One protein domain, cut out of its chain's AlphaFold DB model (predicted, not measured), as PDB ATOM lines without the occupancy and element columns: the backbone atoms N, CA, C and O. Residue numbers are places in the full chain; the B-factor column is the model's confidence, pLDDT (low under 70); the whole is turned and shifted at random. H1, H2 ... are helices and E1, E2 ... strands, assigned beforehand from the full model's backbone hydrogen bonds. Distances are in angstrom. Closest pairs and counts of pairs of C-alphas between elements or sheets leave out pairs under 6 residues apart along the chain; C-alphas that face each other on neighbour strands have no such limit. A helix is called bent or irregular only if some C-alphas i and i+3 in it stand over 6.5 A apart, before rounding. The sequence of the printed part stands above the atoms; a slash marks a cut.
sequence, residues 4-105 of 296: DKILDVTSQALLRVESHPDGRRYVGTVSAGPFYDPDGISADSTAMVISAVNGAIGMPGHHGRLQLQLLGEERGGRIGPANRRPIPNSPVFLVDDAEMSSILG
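AT A GLANCE: This is residues 4 to 105 of the 296 residues of the protein "DUF87 domain-containing protein" of Sphingomonas sanxanigenens DSM 19645 = NX02 (UniProt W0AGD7). A long, bent two-stranded ribbon, E2 and E3, makes the long axis, with a fuller head at one end and a small helical tip at the other. In the head, E1 and E5 widen the sheet beside E2, E4 pairs with E3, and H2 packs on the sheet; at the far tip is H1, followed by a loop, with residues 52 to 57 standing free. The printed part has 102 residues, with five named strands and two named helices in the order E1, E2, H1, E3, E4, E5, H2, and is of mixed class. The sheet runs E4, E3, E2, E1, E5, all antiparallel. The whole is loose, with a radius of gyration of the C-alphas of 17.3 A, and spans 54 by 27 by 18 A, only just a rod.

HOW THE PARTS SIT: In the strongly twisted sheet, E2, residues 25 to 38, and E3, residues 62 to 75, are antiparallel neighbours at 169 degrees, with N 35 and O 65 at 2.9 A and N 71 and O 27 at 2.8 A. E2 bends by 83 degrees at residue 29, and E3 bends by 73 degrees at residue 71. E1, residues 14 to 18, forms a hairpin with E2; N 15 and O 28 are 2.8 A apart. E5, residues 92 to 94, is an edge strand antiparallel to E1, with N 16 and O 93 at 2.8 A. The other edge strand, E4, residues 78 to 80, forms a hairpin with E3; N 80 and O 73 are 2.9 A apart. H2, residues 97 to 104, is on the sheet at a height of 8.6 A, over none of the strands, but only just: 2 of its C-alphas fall on E3 and 2 on E1. Its closest C-alphas to E4 are those of Ile 103 and Arg 78, 5.9 A apart. H1, residues 46 to 53, is not on the sheet and is apart from H2. In H1 and H2 every O i to N i+4 pair is within hydrogen-bond range.

IN THESE COORDINATES: E3 measures 35.1 A from first to last C-alpha, and E2 29.7 A. E1 begins at C-alpha 14, at (134.229, 121.806, 163.893), and measures 13.2 A. H1 begins at C-alpha 46, at (170.247, 121.051, 153.128), and measures 10.7 A. H2 ends at C-alpha 104, at (125.503, 118.286, 166.953), and measures 10.5 A. E4 and E5 have three residues each.

THE WHOLE: The two C-alphas farthest apart, those of Asn 54 and Gly 76, are 54.9 A apart. The printed part has no cut. The link from E4 to E5, 11 residues, is long. Mean pLDDT of the printed part is 80.5; it is under 70 at residue 4, residue 11 and residues 38 to 62.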
ATOM      1  N   ASP A   4     145.113 132.917 156.618       67.44
ATOM      2  CA  ASP A   4     144.914 133.734 157.821       67.44
ATOM      3  C   ASP A   4     143.967 133.081 158.835       67.44
ATOM      4  O   ASP A   4     144.094 133.304 160.034       67.44
ATOM      5  N   LYS A   5     143.067 132.209 158.367       70.31
ATOM      6  CA  LYS A   5     142.074 131.531 159.206       70.31
ATOM      7  C   LYS A   5     142.580 130.257 159.865       70.31
ATOM      8  O   LYS A   5     141.889 129.725 160.725       70.31
ATOM      9  N   ILE A   6     143.762 129.756 159.497       71.31
ATOM     10  CA  ILE A   6     144.297 128.523 160.095       71.31
ATOM     11  C   ILE A   6     144.711 128.700 161.554       71.31
ATOM     12  O   ILE A   6     144.663 127.744 162.319       71.31
ATOM     13  N   LEU A   7     145.080 129.925 161.930       70.06
ATOM     14  CA  LEU A   7     145.450 130.280 163.297       70.06
ATOM     15  C   LEU A   7     144.233 130.370 164.225       70.06
ATOM     16  O   LEU A   7     144.377 130.163 165.425       70.06
ATOM     17  N   ASP A   8     143.048 130.610 163.661       72.69
ATOM     18  CA  ASP A   8     141.781 130.667 164.399       72.69
ATOM     19  C   ASP A   8     141.225 129.256 164.697       72.69
ATOM     20  O   ASP A   8     140.222 129.110 165.392       72.69
ATOM     21  N   VAL A   9     141.850 128.199 164.160       75.50
ATOM     22  CA  VAL A   9     141.394 126.816 164.330       75.50
ATOM     23  C   VAL A   9     141.931 126.231 165.635       75.50
ATOM     24  O   VAL A   9     143.115 125.916 165.755       75.50
ATOM     25  N   THR A  10     141.040 126.023 166.601       73.31
ATOM     26  CA  THR A  10     141.346 125.352 167.869       73.31
ATOM     27  C   THR A  10     141.413 123.829 167.714       73.31
ATOM     28  O   THR A  10     140.915 123.239 166.745       73.31
ATOM     29  N   SER A  11     142.031 123.152 168.687       68.94
ATOM     30  CA  SER A  11     141.889 121.701 168.808       68.94
ATOM     31  C   SER A  11     140.409 121.360 169.004       68.94
ATOM     32  O   SER A  11     139.729 121.981 169.811       68.94
ATOM     33  N   GLN A  12     139.907 120.378 168.248       74.75
ATOM     34  CA  GLN A  12     138.486 120.001 168.195       74.75
ATOM     35  C   GLN A  12     137.514 121.012 167.561       74.75
ATOM     36  O   GLN A  12     136.314 120.739 167.559       74.75
ATOM     37  N   ALA A  13     137.999 122.083 166.920       84.69
ATOM     38  CA  ALA A  13     137.145 122.933 166.095       84.69
ATOM     39  C   ALA A  13     136.359 122.095 165.072       84.69
ATOM     40  O   ALA A  13     136.893 121.159 164.457       84.69
ATOM     41  N   LEU A  14     135.088 122.445 164.880       89.06
ATOM     42  CA  LEU A  14     134.229 121.806 163.893       89.06
ATOM     43  C   LEU A  14     134.370 122.530 162.558       89.06
ATOM     44  O   LEU A  14     134.223 123.748 162.467       89.06
ATOM     45  N   LEU A  15     134.661 121.768 161.511       91.88
ATOM     46  CA  LEU A  15     134.788 122.269 160.155       91.88
ATOM     47  C   LEU A  15     133.733 121.641 159.254       91.88
ATOM     48  O   LEU A  15     133.450 120.439 159.329       91.88
ATOM     49  N   ARG A  16     133.217 122.452 158.335       93.25
ATOM     50  CA  ARG A  16     132.361 122.017 157.237       93.25
ATOM     51  C   ARG A  16     133.173 121.942 155.951       93.25
ATOM     52  O   ARG A  16     133.835 122.903 155.573       93.25
ATOM     53  N   VAL A  17     133.079 120.815 155.251       94.88
ATOM     54  CA  VAL A  17     133.604 120.648 153.892       94.88
ATOM     55  C   VAL A  17     132.439 120.661 152.913       94.88
ATOM     56  O   VAL A  17     131.595 119.759 152.937       94.88
ATOM     57  N   GLU A  18     132.397 121.663 152.040       94.69
ATOM     58  CA  GLU A  18     131.425 121.728 150.946       94.69
ATOM     59  C   GLU A  18     132.035 121.073 149.709       94.69
ATOM     60  O   GLU A  18     132.844 121.659 148.994       94.69
ATOM     61  N   SER A  19     131.693 119.807 149.498       95.06
ATOM     62  CA  SER A  19     132.274 118.973 148.456       95.06
ATOM     63  C   SER A  19     131.807 119.397 147.067       95.06
ATOM     64  O   SER A  19     130.609 119.472 146.787       95.06
ATOM     65  N   HIS A  20     132.768 119.648 146.180       91.00
ATOM     66  CA  HIS A  20     132.518 120.101 144.815       91.00
ATOM     67  C   HIS A  20     133.154 119.143 143.791       91.00
ATOM     68  O   HIS A  20     134.308 118.755 143.972       91.00
ATOM     69  N   PRO A  21     132.465 118.773 142.687       90.31
ATOM     70  CA  PRO A  21     131.164 119.281 142.225       90.31
ATOM     71  C   PRO A  21     129.937 118.491 142.707       90.31
ATOM     72  O   PRO A  21     128.829 118.779 142.268       90.31
ATOM     73  N   ASP A  22     130.091 117.474 143.561       92.19
ATOM     74  CA  ASP A  22     128.973 116.586 143.918       92.19
ATOM     75  C   ASP A  22     127.945 117.193 144.891       92.19
ATOM     76  O   ASP A  22     126.920 116.562 145.158       92.19
ATOM     77  N   GLY A  23     128.198 118.405 145.397       91.44
ATOM     78  CA  GLY A  23     127.265 119.199 146.201       91.44
ATOM     79  C   GLY A  23     127.029 118.655 147.609       91.44
ATOM     80  O   GLY A  23     126.081 119.066 148.280       91.44
ATOM     81  N   ARG A  24     127.847 117.701 148.065       94.25
ATOM     82  CA  ARG A  24     127.702 117.089 149.392       94.25
ATOM     83  C   ARG A  24     128.311 117.974 150.466       94.25
ATOM     84  O   ARG A  24     129.313 118.638 150.237       94.25
ATOM     85  N   ARG A  25     127.757 117.920 151.672       94.81
ATOM     86  CA  ARG A  25     128.294 118.635 152.833       94.81
ATOM     87  C   ARG A  25     128.758 117.629 153.868       94.81
ATOM     88  O   ARG A  25     128.024 116.705 154.204       94.81
ATOM     89  N   TYR A  26     129.982 117.789 154.345       95.38
ATOM     90  CA  TYR A  26     130.566 116.934 155.371       95.38
ATOM     91  C   TYR A  26     130.951 117.773 156.572       95.38
ATOM     92  O   TYR A  26     131.375 118.914 156.419       95.38
ATOM     93  N   VAL A  27     130.842 117.181 157.754       94.25
ATOM     94  CA  VAL A  27     131.257 117.807 159.006       94.25
ATOM     95  C   VAL A  27     132.359 116.956 159.623       94.25
ATOM     96  O   VAL A  27     132.263 115.724 159.648       94.25
ATOM     97  N   GLY A  28     133.420 117.597 160.104       92.50
ATOM     98  CA  GLY A  28     134.528 116.928 160.774       92.50
ATOM     99  C   GLY A  28     135.154 117.784 161.861       92.50
ATOM    100  O   GLY A  28     135.061 119.004 161.818       92.50
ATOM    101  N   THR A  29     135.795 117.137 162.826       91.56
ATOM    102  CA  THR A  29     136.560 117.812 163.879       91.56
ATOM    103  C   THR A  29     138.041 117.791 163.542       91.56
ATOM    104  O   THR A  29     138.536 116.879 162.870       91.56
ATOM    105  N   VAL A  30     138.771 118.797 164.007       89.75
ATOM    106  CA  VAL A  30     140.230 118.834 163.874       89.75
ATOM    107  C   VAL A  30     140.850 117.801 164.809       89.75
ATOM    108  O   VAL A  30     140.761 117.925 166.029       89.75
ATOM    109  N   SER A  31     141.491 116.786 164.227       88.44
ATOM    110  CA  SER A  31     142.147 115.702 164.964       88.44
ATOM    111  C   SER A  31     143.646 115.934 165.158       88.44
ATOM    112  O   SER A  31     144.225 115.382 166.090       88.44
ATOM    113  N   ALA A  32     144.287 116.712 164.277       85.88
ATOM    114  CA  ALA A  32     145.697 117.082 164.396       85.88
ATOM    115  C   ALA A  32     146.058 118.328 163.567       85.88
ATOM    116  O   ALA A  32     145.395 118.648 162.576       85.88
ATOM    117  N   GLY A  33     147.172 118.962 163.934       82.44
ATOM    118  CA  GLY A  33     147.676 120.204 163.346       82.44
ATOM    119  C   GLY A  33     147.355 121.434 164.214       82.44
ATOM    120  O   GLY A  33     146.897 121.262 165.344       82.44
ATOM    121  N   PRO A  34     147.595 122.657 163.710       79.06
ATOM    122  CA  PRO A  34     148.158 122.951 162.393       79.06
ATOM    123  C   PRO A  34     149.624 122.508 162.278       79.06
ATOM    124  O   PRO A  34     150.443 122.766 163.155       79.06
ATOM    125  N   PHE A  35     149.949 121.830 161.179       80.75
ATOM    126  CA  PHE A  35     151.325 121.580 160.752       80.75
ATOM    127  C   PHE A  35     151.722 122.650 159.738       80.75
ATOM    128  O   PHE A  35     150.889 123.042 158.924       80.75
ATOM    129  N   TYR A  36     152.977 123.090 159.761       74.88
ATOM    130  CA  TYR A  36     153.516 124.022 158.774       74.88
ATOM    131  C   TYR A  36     154.546 123.290 157.933       74.88
ATOM    132  O   TYR A  36     155.656 123.026 158.391       74.88
ATOM    133  N   ASP A  37     154.148 122.941 156.718       71.94
ATOM    134  CA  ASP A  37     154.983 122.196 155.789       71.94
ATOM    135  C   ASP A  37     155.574 123.198 154.763       71.94
ATOM    136  O   ASP A  37     154.819 123.997 154.193       71.94
ATOM    137  N   PRO A  38     156.901 123.213 154.526       68.38
ATOM    138  CA  PRO A  38     157.512 124.094 153.537       68.38
ATOM    139  C   PRO A  38     157.107 123.697 152.111       68.38
ATOM    140  O   PRO A  38     157.063 122.519 151.753       68.38
ATOM    141  N   ASP A  39     156.828 124.693 151.277       67.62
ATOM    142  CA  ASP A  39     156.387 124.500 149.902       67.62
ATOM    143  C   ASP A  39     157.522 123.905 149.060       67.62
ATOM    144  O   ASP A  39     158.566 124.523 148.845       67.62
ATOM    145  N   GLY A  40     157.310 122.691 148.550       59.84
ATOM    146  CA  GLY A  40     158.180 122.066 147.550       59.84
ATOM    147  C   GLY A  40     159.549 121.586 148.048       59.84
ATOM    148  O   GLY A  40     160.345 121.125 147.229       59.84
ATOM    149  N   ILE A  41     159.838 121.654 149.354       63.25
ATOM    150  CA  ILE A  41     161.119 121.221 149.926       63.25
ATOM    151  C   ILE A  41     160.877 120.469 151.241       63.25
ATOM    152  O   ILE A  41     160.149 120.945 152.102       63.25
ATOM    153  N   SER A  42     161.496 119.296 151.421       61.72
ATOM    154  CA  SER A  42     161.470 118.595 152.716       61.72
ATOM    155  C   SER A  42     162.139 119.441 153.808       61.72
ATOM    156  O   SER A  42     163.177 120.067 153.554       61.72
ATOM    157  N   ALA A  43     161.584 119.410 155.025       59.62
ATOM    158  CA  ALA A  43     162.128 120.101 156.197       59.62
ATOM    159  C   ALA A  43     163.599 119.725 156.475       59.62
ATOM    160  O   ALA A  43     164.382 120.574 156.890       59.62
ATOM    161  N   ASP A  44     163.993 118.493 156.140       63.91
ATOM    162  CA  ASP A  44     165.346 117.962 156.359       63.91
ATOM    163  C   ASP A  44     166.338 118.301 155.236       63.91
ATOM    164  O   ASP A  44     167.480 117.839 155.230       63.91
ATOM    165  N   SER A  45     165.916 119.060 154.225       69.12
ATOM    166  CA  SER A  45     166.799 119.383 153.109       69.12
ATOM    167  C   SER A  45     167.924 120.333 153.531       69.12
ATOM    168  O   SER A  45     167.738 121.274 154.306       69.12
ATOM    169  N   THR A  46     169.096 120.163 152.923       63.12
ATOM    170  CA  THR A  46     170.247 121.051 153.128       63.12
ATOM    171  C   THR A  46     169.914 122.513 152.811       63.12
ATOM    172  O   THR A  46     170.433 123.420 153.454       63.12
ATOM    173  N   ALA A  47     169.007 122.749 151.858       63.62
ATOM    174  CA  ALA A  47     168.528 124.083 151.506       63.62
ATOM    175  C   ALA A  47     167.746 124.751 152.654       63.62
ATOM    176  O   ALA A  47     167.980 125.926 152.936       63.62
ATOM    177  N   MET A  48     166.890 124.000 153.360       61.28
ATOM    178  CA  MET A  48     166.152 124.494 154.531       61.28
ATOM    179  C   MET A  48     167.086 124.816 155.700       61.28
ATOM    180  O   MET A  48     166.972 125.883 156.299       61.28
ATOM    181  N   VAL A  49     168.063 123.947 155.979       63.91
ATOM    182  CA  VAL A  49     169.052 124.172 157.048       63.91
ATOM    183  C   VAL A  49     169.888 125.427 156.772       63.91
ATOM    184  O   VAL A  49     170.072 126.257 157.660       63.91
ATOM    185  N   ILE A  50     170.348 125.615 155.530       61.94
ATOM    186  CA  ILE A  50     171.133 126.795 155.133       61.94
ATOM    187  C   ILE A  50     170.300 128.083 155.232       61.94
ATOM    188  O   ILE A  50     170.816 129.108 155.682       61.94
ATOM    189  N   SER A  51     169.023 128.048 154.838       61.22
ATOM    190  CA  SER A  51     168.140 129.223 154.888       61.22
ATOM    191  C   SER A  51     167.724 129.586 156.325       61.22
ATOM    192  O   SER A  51     167.663 130.767 156.672       61.22
ATOM    193  N   ALA A  52     167.539 128.588 157.199       62.84
ATOM    194  CA  ALA A  52     167.242 128.793 158.617       62.84
ATOM    195  C   ALA A  52     168.427 129.397 159.394       62.84
ATOM    196  O   ALA A  52     168.230 130.291 160.216       62.84
ATOM    197  N   VAL A  53     169.660 128.956 159.112       62.00
ATOM    198  CA  VAL A  53     170.877 129.439 159.796       62.00
ATOM    199  C   VAL A  53     171.272 130.857 159.359       62.00
ATOM    200  O   VAL A  53     171.758 131.631 160.179       62.00
ATOM    201  N   ASN A  54     171.034 131.230 158.095       58.97
ATOM    202  CA  ASN A  54     171.429 132.536 157.545       58.97
ATOM    203  C   ASN A  54     170.366 133.644 157.674       58.97
ATOM    204  O   ASN A  54     170.532 134.714 157.093       58.97
ATOM    205  N   GLY A  55     169.293 133.418 158.436       50.47
ATOM    206  CA  GLY A  55     168.305 134.454 158.738       50.47
ATOM    207  C   GLY A  55     167.421 134.831 157.546       50.47
ATOM    208  O   GLY A  55     167.593 135.881 156.939       50.47
ATOM    209  N   ALA A  56     166.421 133.992 157.270       57.16
ATOM    210  CA  ALA A  56     165.179 134.309 156.548       57.16
ATOM    211  C   ALA A  56     165.266 134.787 155.080       57.16
ATOM    212  O   ALA A  56     164.222 134.994 154.458       57.16
ATOM    213  N   ILE A  57     166.447 134.923 154.473       47.03
ATOM    214  CA  ILE A  57     166.547 135.231 153.040       47.03
ATOM    215  C   ILE A  57     166.325 133.933 152.247       47.03
ATOM    216  O   ILE A  57     167.208 133.080 152.158       47.03
ATOM    217  N   GLY A  58     165.126 133.787 151.675       55.78
ATOM    218  CA  GLY A  58     164.772 132.668 150.795       55.78
ATOM    219  C   GLY A  58     164.085 131.475 151.468       55.78
ATOM    220  O   GLY A  58     164.092 130.393 150.884       55.78
ATOM    221  N   MET A  59     163.483 131.653 152.651       57.97
ATOM    222  CA  MET A  59     162.576 130.641 153.207       57.97
ATOM    223  C   MET A  59     161.431 130.387 152.208       57.97
ATOM    224  O   MET A  59     160.804 131.357 151.769       57.97
ATOM    225  N   PRO A  60     161.142 129.126 151.836       60.06
ATOM    226  CA  PRO A  60     159.991 128.804 150.999       60.06
ATOM    227  C   PRO A  60     158.695 129.304 151.643       60.06
ATOM    228  O   PRO A  60     158.613 129.455 152.869       60.06
ATOM    229  N   GLY A  61     157.659 129.521 150.827       62.03
ATOM    230  CA  GLY A  61     156.302 129.612 151.362       62.03
ATOM    231  C   GLY A  61     156.022 128.393 152.246       62.03
ATOM    232  O   GLY A  61     156.612 127.334 152.049       62.03
ATOM    233  N   HIS A  62     155.215 128.555 153.285       65.44
ATOM    234  CA  HIS A  62     154.772 127.428 154.099       65.44
ATOM    235  C   HIS A  62     153.269 127.305 153.919       65.44
ATOM    236  O   HIS A  62     152.548 128.303 154.003       65.44
ATOM    237  N   HIS A  63     152.797 126.082 153.720       71.31
ATOM    238  CA  HIS A  63     151.379 125.780 153.748       71.31
ATOM    239  C   HIS A  63     151.005 125.117 155.070       71.31
ATOM    240  O   HIS A  63     151.709 124.262 155.612       71.31
ATOM    241  N   GLY A  64     149.879 125.570 155.609       77.00
ATOM    242  CA  GLY A  64     149.300 125.009 156.810       77.00
ATOM    243  C   GLY A  64     148.472 123.769 156.483       77.00
ATOM    244  O   GLY A  64     147.642 123.791 155.571       77.00
ATOM    245  N   ARG A  65     148.661 122.692 157.243       84.00
ATOM    246  CA  ARG A  65     147.921 121.437 157.089       84.00
ATOM    247  C   ARG A  65     147.209 121.063 158.383       84.00
ATOM    248  O   ARG A  65     147.809 121.033 159.455       84.00
ATOM    249  N   LEU A  66     145.934 120.711 158.257       87.50
ATOM    250  CA  LEU A  66     145.103 120.167 159.329       87.50
ATOM    251  C   LEU A  66     144.647 118.762 158.943       87.50
ATOM    252  O   LEU A  66     144.418 118.473 157.766       87.50
ATOM    253  N   GLN A  67     144.509 117.887 159.930       90.50
ATOM    254  CA  GLN A  67     143.849 116.598 159.757       90.50
ATOM    255  C   GLN A  67     142.447 116.674 160.344       90.50
ATOM    256  O   GLN A  67     142.267 117.123 161.475       90.50
ATOM    257  N   LEU A  68     141.466 116.234 159.555       91.12
ATOM    258  CA  LEU A  68     140.063 116.227 159.947       91.12
ATOM    259  C   LEU A  68     139.581 114.798 160.139       91.12
ATOM    260  O   LEU A  68     139.683 113.965 159.234       91.12
ATOM    261  N   GLN A  69     138.976 114.544 161.293       92.62
ATOM    262  CA  GLN A  69     138.169 113.362 161.512       92.62
ATOM    263  C   GLN A  69     136.737 113.672 161.080       92.62
ATOM    264  O   GLN A  69     136.024 114.429 161.733       92.62
ATOM    265  N   LEU A  70     136.308 113.094 159.957       93.56
ATOM    266  CA  LEU A  70     134.931 113.260 159.492       93.56
ATOM    267  C   LEU A  70     133.963 112.573 160.459       93.56
ATOM    268  O   LEU A  70     134.030 111.355 160.630       93.56
ATOM    269  N   LEU A  71     133.049 113.358 161.028       92.81
ATOM    270  CA  LEU A  71     131.937 112.871 161.840       92.81
ATOM    271  C   LEU A  71     130.848 112.264 160.953       92.81
ATOM    272  O   LEU A  71     130.267 111.235 161.289       92.81
ATOM    273  N   GLY A  72     130.588 112.881 159.796       94.56
ATOM    274  CA  GLY A  72     129.568 112.396 158.877       94.56
ATOM    275  C   GLY A  72     129.243 113.335 157.718       94.56
ATOM    276  O   GLY A  72     129.947 114.311 157.454       94.56
ATOM    277  N   GLU A  73     128.176 112.991 157.001       94.62
ATOM    278  CA  GLU A  73     127.596 113.780 155.913       94.62
ATOM    279  C   GLU A  73     126.359 114.515 156.443       94.62
ATOM    280  O   GLU A  73     125.480 113.904 157.056       94.62
ATOM    281  N   GLU A  74     126.289 115.823 156.216       91.12
ATOM    282  CA  GLU A  74     125.160 116.660 156.611       91.12
ATOM    283  C   GLU A  74     124.015 116.490 155.601       91.12
ATOM    284  O   GLU A  74     124.147 116.813 154.416       91.12
ATOM    285  N   ARG A  75     122.862 115.996 156.065       86.06
ATOM    286  CA  ARG A  75     121.639 115.856 155.262       86.06
ATOM    287  C   ARG A  75     120.441 116.363 156.047       86.06
ATOM    288  O   ARG A  75     120.166 115.878 157.138       86.06
ATOM    289  N   GLY A  76     119.722 117.335 155.486       76.81
ATOM    290  CA  GLY A  76     118.544 117.918 156.138       76.81
ATOM    291  C   GLY A  76     118.850 118.533 157.509       76.81
ATOM    292  O   GLY A  76     118.050 118.376 158.424       76.81
ATOM    293  N   GLY A  77     120.024 119.160 157.666       75.06
ATOM    294  CA  GLY A  77     120.453 119.797 158.919       75.06
ATOM    295  C   GLY A  77     120.912 118.831 160.017       75.06
ATOM    296  O   GLY A  77     121.095 119.254 161.149       75.06
ATOM    297  N   ARG A  78     121.088 117.537 159.718       78.69
ATOM    298  CA  ARG A  78     121.578 116.532 160.675       78.69
ATOM    299  C   ARG A  78     122.809 115.822 160.133       78.69
ATOM    300  O   ARG A  78     122.916 115.604 158.924       78.69
ATOM    301  N   ILE A  79     123.695 115.393 161.026       89.25
ATOM    302  CA  ILE A  79     124.812 114.515 160.667       89.25
ATOM    303  C   ILE A  79     124.311 113.074 160.552       89.25
ATOM    304  O   ILE A  79     123.737 112.516 161.487       89.25
ATOM    305  N   GLY A  80     124.553 112.463 159.395       89.56
ATOM    306  CA  GLY A  80     124.397 111.031 159.163       89.56
ATOM    307  C   GLY A  80     125.719 110.372 158.753       89.56
ATOM    308  O   GLY A  80     126.723 111.053 158.548       89.56
ATOM    309  N   PRO A  81     125.743 109.039 158.593       90.94
ATOM    310  CA  PRO A  81     126.946 108.330 158.168       90.94
ATOM    311  C   PRO A  81     127.426 108.807 156.788       90.94
ATOM    312  O   PRO A  81     126.653 108.899 155.830       90.94
ATOM    313  N   ALA A  82     128.728 109.082 156.679       90.44
ATOM    314  CA  ALA A  82     129.371 109.447 155.422       90.44
ATOM    315  C   ALA A  82     129.815 108.194 154.651       90.44
ATOM    316  O   ALA A  82     130.829 107.578 154.969       90.44
ATOM    317  N   ASN A  83     129.084 107.846 153.590       89.19
ATOM    318  CA  ASN A  83     129.435 106.712 152.716       89.19
ATOM    319  C   ASN A  83     130.504 107.065 151.666       89.19
ATOM    320  O   ASN A  83     130.959 106.200 150.920       89.19
ATOM    321  N   ARG A  84     130.852 108.348 151.546       91.69
ATOM    322  CA  ARG A  84     131.862 108.868 150.622       91.69
ATOM    323  C   ARG A  84     132.749 109.870 151.348       91.69
ATOM    324  O   ARG A  84     132.470 110.258 152.480       91.69
ATOM    325  N   ARG A  85     133.845 110.250 150.697       93.56
ATOM    326  CA  ARG A  85     134.755 111.289 151.177       93.56
ATOM    327  C   ARG A  85     134.561 112.567 150.354       93.56
ATOM    328  O   ARG A  85     134.151 112.457 149.197       93.56
ATOM    329  N   PRO A  86     134.856 113.746 150.931       94.62
ATOM    330  CA  PRO A  86     134.896 114.989 150.177       94.62
ATOM    331  C   PRO A  86     135.861 114.893 148.995       94.62
ATOM    332  O   PRO A  86     136.903 114.238 149.082       94.62
ATOM    333  N   ILE A  87     135.520 115.562 147.898       95.06
ATOM    334  CA  ILE A  87     136.366 115.612 146.704       95.06
ATOM    335  C   ILE A  87     137.595 116.502 146.986       95.06
ATOM    336  O   ILE A  87     137.458 117.522 147.670       95.06
ATOM    337  N   PRO A  88     138.803 116.160 146.493       92.62
ATOM    338  CA  PRO A  88     139.980 117.012 146.651       92.62
ATOM    339  C   PRO A  88     139.739 118.456 146.196       92.62
ATOM    340  O   PRO A  88     138.978 118.699 145.263       92.62
ATOM    341  N   ASN A  89     140.416 119.407 146.844       88.50
ATOM    342  CA  ASN A  89     140.274 120.855 146.620       88.50
ATOM    343  C   ASN A  89     138.887 121.437 146.943       88.50
ATOM    344  O   ASN A  89     138.616 122.590 146.609       88.50
ATOM    345  N   SER A  90     138.021 120.677 147.617       93.56
ATOM    346  CA  SER A  90     136.756 121.208 148.122       93.56
ATOM    347  C   SER A  90     136.998 122.259 149.212       93.56
ATOM    348  O   SER A  90     137.874 122.064 150.065       93.56
ATOM    349  N   PRO A  91     136.246 123.372 149.210       91.56
ATOM    350  CA  PRO A  91     136.373 124.396 150.233       91.56
ATOM    351  C   PRO A  91     135.990 123.866 151.620       91.56
ATOM    352  O   PRO A  91     135.123 123.007 151.787       91.56
ATOM    353  N   VAL A  92     136.679 124.412 152.621       91.81
ATOM    354  CA  VAL A  92     136.527 124.072 154.038       91.81
ATOM    355  C   VAL A  92     136.293 125.361 154.809       91.81
ATOM    356  O   VAL A  92     137.045 126.326 154.613       91.81
ATOM    357  N   PHE A  93     135.285 125.341 155.672       90.75
ATOM    358  CA  PHE A  93     134.798 126.469 156.455       90.75
ATOM    359  C   PHE A  93     134.804 126.121 157.943       90.75
ATOM    360  O   PHE A  93     134.496 124.988 158.315       90.75
ATOM    361  N   LEU A  94     135.149 127.100 158.777       89.81
ATOM    362  CA  LEU A  94     134.930 127.029 160.220       89.81
ATOM    363  C   LEU A  94     133.430 127.089 160.509       89.81
ATOM    364  O   LEU A  94     132.716 127.858 159.866       89.81
ATOM    365  N   VAL A  95     132.981 126.272 161.455       89.25
ATOM    366  CA  VAL A  95     131.620 126.303 161.993       89.25
ATOM    367  C   VAL A  95     131.654 127.091 163.299       89.25
ATOM    368  O   VAL A  95     132.498 126.817 164.151       89.25
ATOM    369  N   ASP A  96     130.769 128.076 163.443       89.31
ATOM    370  CA  ASP A  96     130.651 128.853 164.680       89.31
ATOM    371  C   ASP A  96     129.926 128.079 165.798       89.31
ATOM    372  O   ASP A  96     129.328 127.030 165.565       89.31
ATOM    373  N   ASP A  97     129.987 128.589 167.029       89.69
ATOM    374  CA  ASP A  97     129.433 127.939 168.226       89.69
ATOM    375  C   ASP A  97     127.920 127.649 168.126       89.69
ATOM    376  O   ASP A  97     127.443 126.583 168.543       89.69
ATOM    377  N   ALA A  98     127.149 128.579 167.553       89.31
ATOM    378  CA  ALA A  98     125.700 128.447 167.431       89.31
ATOM    379  C   ALA A  98     125.339 127.369 166.404       89.31
ATOM    380  O   ALA A  98     124.475 126.515 166.636       89.31
ATOM    381  N   GLU A  99     126.037 127.375 165.274       88.81
ATOM    382  CA  GLU A  99     125.871 126.378 164.238       88.81
ATOM    383  C   GLU A  99     126.379 124.998 164.689       88.81
ATOM    384  O   GLU A  99     125.706 123.995 164.448       88.81
ATOM    385  N   MET A 100     127.499 124.931 165.412       88.88
ATOM    386  CA  MET A 100     128.024 123.700 166.012       88.88
ATOM    387  C   MET A 100     126.977 123.043 166.914       88.88
ATOM    388  O   MET A 100     126.703 121.849 166.762       88.88
ATOM    389  N   SER A 101     126.360 123.818 167.810       89.62
ATOM    390  CA  SER A 101     125.317 123.330 168.722       89.62
ATOM    391  C   SER A 101     124.128 122.734 167.963       89.62
ATOM    392  O   SER A 101     123.652 121.649 168.297       89.62
ATOM    393  N   SER A 102     123.702 123.402 166.885       88.81
ATOM    394  CA  SER A 102     122.619 122.943 166.008       88.81
ATOM    395  C   SER A 102     122.975 121.649 165.265       88.81
ATOM    396  O   SER A 102     122.223 120.673 165.307       88.81
ATOM    397  N   ILE A 103     124.155 121.594 164.639       88.00
ATOM    398  CA  ILE A 103     124.634 120.429 163.883       88.00
ATOM    399  C   ILE A 103     124.755 119.188 164.777       88.00
ATOM    400  O   ILE A 103     124.391 118.081 164.363       88.00
ATOM    401  N   LEU A 104     125.304 119.363 165.983       86.69
ATOM    402  CA  LEU A 104     125.503 118.286 166.953       86.69
ATOM    403  C   LEU A 104     124.207 117.915 167.694       86.69
ATOM    404  O   LEU A 104     124.151 116.856 168.318       86.69
ATOM    405  N   GLY A 105     123.158 118.736 167.586       87.56
ATOM    406  CA  GLY A 105     121.883 118.528 168.270       87.56
ATOM    407  C   GLY A 105     122.026 118.603 169.789       87.56
ATOM    408  O   GLY A 105     121.498 117.739 170.492       87.56
TER     409      GLY A 105